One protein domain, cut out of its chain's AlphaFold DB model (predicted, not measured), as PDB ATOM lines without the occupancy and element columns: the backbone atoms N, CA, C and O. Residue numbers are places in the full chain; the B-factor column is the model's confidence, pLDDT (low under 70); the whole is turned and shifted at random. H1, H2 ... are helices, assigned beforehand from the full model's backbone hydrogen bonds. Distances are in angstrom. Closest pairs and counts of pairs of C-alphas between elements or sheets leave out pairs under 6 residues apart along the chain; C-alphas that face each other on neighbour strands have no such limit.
ATOM      1  N   LYS A 181     128.957 159.829 129.531       86.88
ATOM      2  CA  LYS A 181     129.094 159.604 130.986       86.88
ATOM      3  C   LYS A 181     129.586 158.186 131.298       86.88
ATOM      4  O   LYS A 181     130.350 158.002 132.245       86.88
ATOM      5  N   THR A 182     129.165 157.210 130.497       89.69
ATOM      6  CA  THR A 182     129.566 155.809 130.627       89.69
ATOM      7  C   THR A 182     131.035 155.622 130.276       89.69
ATOM      8  O   THR A 182     131.759 155.037 131.079       89.69
ATOM      9  N   CYS A 183     131.516 156.189 129.165       87.31
ATOM     10  CA  CYS A 183     132.938 156.121 128.832       87.31
ATOM     11  C   CYS A 183     133.791 156.838 129.875       87.31
ATOM     12  O   CYS A 183     134.779 156.277 130.336       87.31
ATOM     13  N   LYS A 184     133.367 158.007 130.365       87.75
ATOM     14  CA  LYS A 184     134.071 158.677 131.463       87.75
ATOM     15  C   LYS A 184     134.212 157.803 132.696       87.75
ATOM     16  O   LYS A 184     135.323 157.598 133.180       87.75
ATOM     17  N   ARG A 185     133.113 157.190 133.132       90.31
ATOM     18  CA  ARG A 185     133.142 156.268 134.266       90.31
ATOM     19  C   ARG A 185     134.027 155.044 134.001       90.31
ATOM     20  O   ARG A 185     134.776 154.664 134.896       90.31
ATOM     21  N   TYR A 186     133.970 154.454 132.805       91.19
ATOM     22  CA  TYR A 186     134.807 153.313 132.415       91.19
ATOM     23  C   TYR A 186     136.302 153.632 132.512       91.19
ATOM     24  O   TYR A 186     137.038 152.917 133.192       91.19
ATOM     25  N   TYR A 187     136.743 154.728 131.893       87.75
ATOM     26  CA  TYR A 187     138.150 155.127 131.897       87.75
ATOM     27  C   TYR A 187     138.644 155.454 133.311       87.75
ATOM     28  O   TYR A 187     139.735 155.021 133.685       87.75
ATOM     29  N   ASP A 188     137.832 156.142 134.120       87.62
ATOM     30  CA  ASP A 188     138.159 156.422 135.521       87.62
ATOM     31  C   ASP A 188     138.359 155.125 136.326       87.62
ATOM     32  O   ASP A 188     139.362 154.990 137.027       87.62
ATOM     33  N   MET A 189     137.475 154.127 136.176       90.19
ATOM     34  CA  MET A 189     137.646 152.841 136.869       90.19
ATOM     35  C   MET A 189     138.830 152.040 136.347       90.19
ATOM     36  O   MET A 189     139.475 151.361 137.133       90.19
ATOM     37  N   VAL A 190     139.145 152.089 135.051       89.44
ATOM     38  CA  VAL A 190     140.340 151.418 134.522       89.44
ATOM     39  C   VAL A 190     141.609 152.003 135.151       89.44
ATOM     40  O   VAL A 190     142.507 151.242 135.529       89.44
ATOM     41  N   ARG A 191     141.680 153.332 135.320       86.25
ATOM     42  CA  ARG A 191     142.789 153.986 136.033       86.25
ATOM     43  C   ARG A 191     142.827 153.562 137.499       86.25
ATOM     44  O   ARG A 191     143.862 153.088 137.964       86.25
ATOM     45  N   GLU A 192     141.695 153.641 138.191       89.25
ATOM     46  CA  GLU A 192     141.595 153.279 139.607       89.25
ATOM     47  C   GLU A 192     141.952 151.802 139.844       89.25
ATOM     48  O   GLU A 192     142.731 151.464 140.732       89.25
ATOM     49  N   ALA A 193     141.462 150.904 138.993       89.81
ATOM     50  CA  ALA A 193     141.765 149.483 139.047       89.81
ATOM     51  C   ALA A 193     143.252 149.191 138.826       89.81
ATOM     52  O   ALA A 193     143.800 148.272 139.440       89.81
ATOM     53  N   ARG A 194     143.923 149.963 137.965       88.38
ATOM     54  CA  ARG A 194     145.373 149.864 137.775       88.38
ATOM     55  C   ARG A 194     146.120 150.308 139.030       88.38
ATOM     56  O   ARG A 194     146.997 149.575 139.477       88.38
ATOM     57  N   GLU A 195     145.779 151.464 139.593       89.56
ATOM     58  CA  GLU A 195     146.406 151.994 140.816       89.56
ATOM     59  C   GLU A 195     146.212 151.053 142.006       89.56
ATOM     60  O   GLU A 195     147.139 150.794 142.774       89.56
ATOM     61  N   ARG A 196     145.020 150.461 142.109       89.50
ATOM     62  CA  ARG A 196     144.692 149.482 143.144       89.50
ATOM     63  C   ARG A 196     145.271 148.102 142.873       89.50
ATOM     64  O   ARG A 196     145.290 147.291 143.793       89.50
ATOM     65  N   GLY A 197     145.782 147.805 141.679       91.88
ATOM     66  CA  GLY A 197     146.310 146.481 141.336       91.88
ATOM     67  C   GLY A 197     145.223 145.409 141.203       91.88
ATOM     68  O   GLY A 197     145.450 144.248 141.524       91.88
ATOM     69  N   CYS A 198     144.035 145.765 140.714       93.38
ATOM     70  CA  CYS A 198     142.908 144.841 140.554       93.38
ATOM     71  C   CYS A 198     143.160 143.694 139.557       93.38
ATOM     72  O   CYS A 198     142.334 142.796 139.447       93.38
ATOM     73  N   GLY A 199     144.289 143.690 138.840       92.00
ATOM     74  CA  GLY A 199     144.733 142.549 138.031       92.00
ATOM     75  C   GLY A 199     145.400 141.421 138.829       92.00
ATOM     76  O   GLY A 199     145.675 140.362 138.257       92.00
ATOM     77  N   ASP A 200     145.670 141.640 140.119       94.50
ATOM     78  CA  ASP A 200     146.232 140.644 141.027       94.50
ATOM     79  C   ASP A 200     145.136 139.728 141.571       94.50
ATOM     80  O   ASP A 200     144.058 140.181 141.946       94.50
ATOM     81  N   LYS A 201     145.419 138.422 141.659       91.50
ATOM     82  CA  LYS A 201     144.418 137.401 142.011       91.50
ATOM     83  C   LYS A 201     143.732 137.666 143.354       91.50
ATOM     84  O   LYS A 201     142.521 137.515 143.451       91.50
ATOM     85  N   GLU A 202     144.497 138.029 144.380       91.75
ATOM     86  CA  GLU A 202     143.969 138.244 145.734       91.75
ATOM     87  C   GLU A 202     143.005 139.441 145.753       91.75
ATOM     88  O   GLU A 202     141.840 139.295 146.118       91.75
ATOM     89  N   LYS A 203     143.427 140.568 145.174       91.38
ATOM     90  CA  LYS A 203     142.598 141.769 145.039       91.38
ATOM     91  C   LYS A 203     141.390 141.567 144.128       91.38
ATOM     92  O   LYS A 203     140.310 142.054 144.440       91.38
ATOM     93  N   ALA A 204     141.537 140.825 143.032       91.69
ATOM     94  CA  ALA A 204     140.436 140.539 142.116       91.69
ATOM     95  C   ALA A 204     139.350 139.654 142.755       91.69
ATOM     96  O   ALA A 204     138.160 139.868 142.523       91.69
ATOM     97  N   LEU A 205     139.748 138.656 143.556       91.06
ATOM     98  CA  LEU A 205     138.830 137.672 144.144       91.06
ATOM     99  C   LEU A 205     138.303 138.061 145.527       91.06
ATOM    100  O   LEU A 205     137.240 137.573 145.912       91.06
ATOM    101  N   HIS A 206     139.002 138.924 146.264       90.81
ATOM    102  CA  HIS A 206     138.652 139.266 147.647       90.81
ATOM    103  C   HIS A 206     138.569 140.775 147.918       90.81
ATOM    104  O   HIS A 206     138.039 141.176 148.951       90.81
ATOM    105  N   GLY A 207     139.028 141.627 146.995       91.19
ATOM    106  CA  GLY A 207     138.943 143.080 147.129       91.19
ATOM    107  C   GLY A 207     137.579 143.623 146.707       91.19
ATOM    108  O   GLY A 207     137.276 143.681 145.514       91.19
ATOM    109  N   THR A 208     136.777 144.079 147.672       92.31
ATOM    110  CA  THR A 208     135.426 144.624 147.444       92.31
ATOM    111  C   THR A 208     135.404 145.730 146.388       92.31
ATOM    112  O   THR A 208     134.576 145.698 145.484       92.31
ATOM    113  N   GLU A 209     136.361 146.659 146.438       92.75
ATOM    114  CA  GLU A 209     136.445 147.789 145.503       92.75
ATOM    115  C   GLU A 209     136.668 147.324 144.052       92.75
ATOM    116  O   GLU A 209     136.009 147.803 143.133       92.75
ATOM    117  N   CYS A 210     137.549 146.339 143.832       94.44
ATOM    118  CA  CYS A 210     137.777 145.774 142.500       94.44
ATOM    119  C   CYS A 210     136.518 145.063 141.981       94.44
ATOM    120  O   CYS A 210     136.144 145.220 140.820       94.44
ATOM    121  N   GLN A 211     135.824 144.319 142.849       94.06
ATOM    122  CA  GLN A 211     134.589 143.622 142.489       94.06
ATOM    123  C   GLN A 211     133.439 144.575 142.156       94.06
ATOM    124  O   GLN A 211     132.648 144.277 141.261       94.06
ATOM    125  N   GLU A 212     133.337 145.716 142.837       95.62
ATOM    126  CA  GLU A 212     132.359 146.758 142.510       95.62
ATOM    127  C   GLU A 212     132.587 147.315 141.102       95.62
ATOM    128  O   GLU A 212     131.635 147.422 140.324       95.62
ATOM    129  N   MET A 213     133.842 147.584 140.729       95.19
ATOM    130  CA  MET A 213     134.183 148.025 139.371       95.19
ATOM    131  C   MET A 213     133.875 146.944 138.326       95.19
ATOM    132  O   MET A 213     133.328 147.237 137.262       95.19
ATOM    133  N   PHE A 214     134.189 145.679 138.625       95.88
ATOM    134  CA  PHE A 214     133.897 144.549 137.740       95.88
ATOM    135  C   PHE A 214     132.399 144.326 137.548       95.88
ATOM    136  O   PHE A 214     131.965 144.050 136.429       95.88
ATOM    137  N   ARG A 215     131.605 144.472 138.613       96.25
ATOM    138  CA  ARG A 215     130.144 144.370 138.556       96.25
ATOM    139  C   ARG A 215     129.555 145.479 137.696       96.25
ATOM    140  O   ARG A 215     128.791 145.174 136.787       96.25
ATOM    141  N   TRP A 216     129.978 146.725 137.910       95.75
ATOM    142  CA  TRP A 216     129.553 147.839 137.062       95.75
ATOM    143  C   TRP A 216     129.884 147.575 135.590       95.75
ATOM    144  O   TRP A 216     129.039 147.758 134.717       95.75
ATOM    145  N   TYR A 217     131.095 147.086 135.300       95.06
ATOM    146  CA  TYR A 217     131.486 146.774 133.925       95.06
ATOM    147  C   TYR A 217     130.671 145.618 133.340       95.06
ATOM    148  O   TYR A 217     130.314 145.671 132.171       95.06
ATOM    149  N   ALA A 218     130.311 144.604 134.133       95.12
ATOM    150  CA  ALA A 218     129.419 143.537 133.683       95.12
ATOM    151  C   ALA A 218     128.022 144.065 133.313       95.12
ATOM    152  O   ALA A 218     127.463 143.630 132.309       95.12
ATOM    153  N   GLU A 219     127.483 145.004 134.093       96.00
ATOM    154  CA  GLU A 219     126.179 145.638 133.852       96.00
ATOM    155  C   GLU A 219     126.191 146.562 132.628       96.00
ATOM    156  O   GLU A 219     125.192 146.670 131.921       96.00
ATOM    157  N   LYS A 220     127.324 147.224 132.366       94.62
ATOM    158  CA  LYS A 220     127.505 148.189 131.272       94.62
ATOM    159  C   LYS A 220     128.308 147.658 130.087       94.62
ATOM    160  O   LYS A 220     128.706 148.442 129.230       94.62
ATOM    161  N   LYS A 221     128.539 146.344 130.017       89.75
ATOM    162  CA  LYS A 221     129.504 145.736 129.090       89.75
ATOM    163  C   LYS A 221     129.232 146.093 127.635       89.75
ATOM    164  O   LYS A 221     130.155 146.493 126.944       89.75
ATOM    165  N   GLU A 222     127.984 145.957 127.201       89.19
ATOM    166  CA  GLU A 222     127.582 146.214 125.816       89.19
ATOM    167  C   GLU A 222     127.815 147.676 125.423       89.19
ATOM    168  O   GLU A 222     128.474 147.938 124.426       89.19
ATOM    169  N   GLU A 223     127.368 148.619 126.254       88.69
ATOM    170  CA  GLU A 223     127.569 150.060 126.043       88.69
ATOM    171  C   GLU A 223     129.065 150.413 126.027       88.69
ATOM    172  O   GLU A 223     129.528 151.132 125.152       88.69
ATOM    173  N   VAL A 224     129.855 149.854 126.950       88.88
ATOM    174  CA  VAL A 224     131.302 150.102 127.002       88.88
ATOM    175  C   VAL A 224     132.021 149.515 125.792       88.88
ATOM    176  O   VAL A 224     132.869 150.184 125.225       88.88
ATOM    177  N   GLU A 225     131.715 148.283 125.395       85.62
ATOM    178  CA  GLU A 225     132.379 147.631 124.257       85.62
ATOM    179  C   GLU A 225     131.931 148.189 122.901       85.62
ATOM    180  O   GLU A 225     132.661 148.036 121.925       85.62
ATOM    181  N   THR A 226     130.768 148.840 122.849       81.25
ATOM    182  CA  THR A 226     130.263 149.500 121.639       81.25
ATOM    183  C   THR A 226     130.788 150.928 121.526       81.25
ATOM    184  O   THR A 226     131.300 151.309 120.477       81.25
ATOM    185  N   ASP A 227     130.711 151.703 122.611       77.00
ATOM    186  CA  ASP A 227     130.890 153.158 122.555       77.00
ATOM    187  C   ASP A 227     132.244 153.627 123.108       77.00
ATOM    188  O   ASP A 227     132.643 154.775 122.896       77.00
ATOM    189  N   CYS A 228     132.956 152.777 123.855       83.19
ATOM    190  CA  CYS A 228     134.176 153.155 124.558       83.19
ATOM    191  C   CYS A 228     135.371 152.322 124.101       83.19
ATOM    192  O   CYS A 228     135.352 151.097 124.048       83.19
ATOM    193  N   TYR A 229     136.478 152.999 123.828       77.12
ATOM    194  CA  TYR A 229     137.658 152.318 123.324       77.12
ATOM    195  C   TYR A 229     138.548 151.720 124.421       77.12
ATOM    196  O   TYR A 229     138.651 152.263 125.522       77.12
ATOM    197  N   GLU A 230     139.242 150.625 124.109       74.19
ATOM    198  CA  GLU A 230     140.148 149.957 125.044       74.19
ATOM    199  C   GLU A 230     141.568 150.566 125.024       74.19
ATOM    200  O   GLU A 230     142.217 150.686 123.975       74.19
ATOM    201  N   LEU A 231     142.098 150.899 126.207       75.00
ATOM    202  CA  LEU A 231     143.478 151.367 126.421       75.00
ATOM    203  C   LEU A 231     144.407 150.225 126.837       75.00
ATOM    204  O   LEU A 231     143.958 149.299 127.489       75.00
ATOM    205  N   LYS A 232     145.728 150.279 126.611       78.06
ATOM    206  CA  LYS A 232     146.615 149.190 127.087       78.06
ATOM    207  C   LYS A 232     146.612 149.080 128.614       78.06
ATOM    208  O   LYS A 232     146.842 147.991 129.144       78.06
ATOM    209  N   ILE A 233     146.324 150.178 129.315       76.88
ATOM    210  CA  ILE A 233     146.167 150.209 130.775       76.88
ATOM    211  C   ILE A 233     144.923 149.462 131.284       76.88
ATOM    212  O   ILE A 233     144.845 149.212 132.483       76.88
ATOM    213  N   SER A 234     143.990 149.058 130.415       85.62
ATOM    214  CA  SER A 234     142.840 148.215 130.774       85.62
ATOM    215  C   SER A 234     143.229 146.757 131.024       85.62
ATOM    216  O   SER A 234     142.492 146.031 131.685       85.62
ATOM    217  N   LYS A 235     144.379 146.287 130.518       88.38
ATOM    218  CA  LYS A 235     144.754 144.865 130.602       88.38
ATOM    219  C   LYS A 235     144.725 144.317 132.036       88.38
ATOM    220  O   LYS A 235     144.176 143.232 132.225       88.38
ATOM    221  N   PRO A 236     145.257 145.016 133.061       87.88
ATOM    222  CA  PRO A 236     145.093 144.609 134.454       87.88
ATOM    223  C   PRO A 236     143.624 144.537 134.885       87.88
ATOM    224  O   PRO A 236     143.245 143.571 135.542       87.88
ATOM    225  N   PHE A 237     142.795 145.503 134.477       92.69
ATOM    226  CA  PHE A 237     141.359 145.506 134.760       92.69
ATOM    227  C   PHE A 237     140.673 144.263 134.179       92.69
ATOM    228  O   PHE A 237     140.051 143.508 134.921       92.69
ATOM    229  N   TYR A 238     140.862 143.982 132.887       93.06
ATOM    230  CA  TYR A 238     140.275 142.807 132.237       93.06
ATOM    231  C   TYR A 238     140.798 141.494 132.800       93.06
ATOM    232  O   TYR A 238     140.031 140.551 132.997       93.06
ATOM    233  N   ARG A 239     142.096 141.424 133.110       93.94
ATOM    234  CA  ARG A 239     142.685 140.259 133.772       93.94
ATOM    235  C   ARG A 239     141.971 139.966 135.091       93.94
ATOM    236  O   ARG A 239     141.583 138.822 135.313       93.94
ATOM    237  N   GLY A 240     141.779 140.985 135.928       94.38
ATOM    238  CA  GLY A 240     141.040 140.870 137.183       94.38
ATOM    239  C   GLY A 240     139.576 140.496 136.970       94.38
ATOM    240  O   GLY A 240     139.094 139.535 137.568       94.38
ATOM    241  N   PHE A 241     138.899 141.174 136.041       95.31
ATOM    242  CA  PHE A 241     137.507 140.914 135.679       95.31
ATOM    243  C   PHE A 241     137.277 139.453 135.283       95.31
ATOM    244  O   PHE A 241     136.370 138.804 135.801       95.31
ATOM    245  N   TYR A 242     138.118 138.898 134.407       94.81
ATOM    246  CA  TYR A 242     137.994 137.503 133.982       94.81
ATOM    247  C   TYR A 242     138.402 136.502 135.069       94.81
ATOM    248  O   TYR A 242     137.942 135.363 135.026       94.81
ATOM    249  N   MET A 243     139.234 136.882 136.045       94.69
ATOM    250  CA  MET A 243     139.473 136.053 137.235       94.69
ATOM    251  C   MET A 243     138.245 136.022 138.142       94.69
ATOM    252  O   MET A 243     137.842 134.945 138.560       94.69
ATOM    253  N   TRP A 244     137.644 137.182 138.401       94.44
ATOM    254  CA  TRP A 244     136.449 137.322 139.231       94.44
ATOM    255  C   TRP A 244     135.211 136.665 138.608       94.44
ATOM    256  O   TRP A 244     134.434 136.023 139.305       94.44
ATOM    257  N   LYS A 245     135.042 136.788 137.286       91.62
ATOM    258  CA  LYS A 245     133.899 136.233 136.549       91.62
ATOM    259  C   LYS A 245     133.956 134.711 136.396       91.62
ATOM    260  O   LYS A 245     132.925 134.102 136.112       91.62
ATOM    261  N   LYS A 246     135.135 134.086 136.521       86.25
ATOM    262  CA  LYS A 246     135.236 132.625 136.433       86.25
ATOM    263  C   LYS A 246     134.384 132.006 137.545       86.25
ATOM    264  O   LYS A 246     134.615 132.330 138.708       86.25
ATOM    265  N   PRO A 247     133.423 131.130 137.212       61.12
ATOM    266  CA  PRO A 247     132.747 130.358 138.238       61.12
ATOM    267  C   PRO A 247     133.801 129.493 138.938       61.12
ATOM    268  O   PRO A 247     134.581 128.816 138.263       61.12
ATOM    269  N   ASN A 248     133.863 129.584 140.268       51.06
ATOM    270  CA  ASN A 248     134.525 128.562 141.079       51.06
ATOM    271  C   ASN A 248     133.684 127.287 141.069       51.06
ATOM    272  O   ASN A 248     132.441 127.419 141.156       51.06
TER     273      ASN A 248
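AT A GLANCE: This is residues 181 to 248 of the 248 residues of an uncharacterized protein of Phytophthora megakarya (UniProt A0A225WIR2). Helices H1 and H3 lie side by side, running opposite ways, and H5 crosses both; short H2 and H4 sit at opposite ends. The printed part has 68 residues with five named helices, H1 to H5 in order, and no named strand: all helix. It is compact, radius of gyration of the C-alphas 10.9 A, spanning 30 by 24 by 18 A.

HOW THE PARTS SIT: H1, residues 181 to 196, touches H3, residues 208 to 219, at a shallow tilt of 31 degrees; closest C-alphas Met 189 and Met 213, 6.4 A. H5, residues 232 to 245, touches H1 about perpendicular, 84 degrees; closest C-alphas Val 190 and Ser 234, 5.5 A. H2, residues 201 to 206, touches H5; closest C-alphas Ala 204 and Gly 240, 5.0 A. H4, residues 221 to 227, touches H1 at residues 182 to 186 of H1 alone; closest C-alphas Cys 183 and Val 224, 6.5 A. Every O i to N i+4 pair is within hydrogen-bond range in H1 to H4, 8 of 10 in H5.

IN THESE COORDINATES: H1 begins at C-alpha 181 (129.094, 159.604, 130.986) and is 22.2 A long, H3 16.5 A; H5 is 20.5 A, ending at C-alpha 245 (133.899, 136.233, 136.549).

THE WHOLE: The printed part has no cut; its links are tight. Residues 247 to 248 are under pLDDT 70.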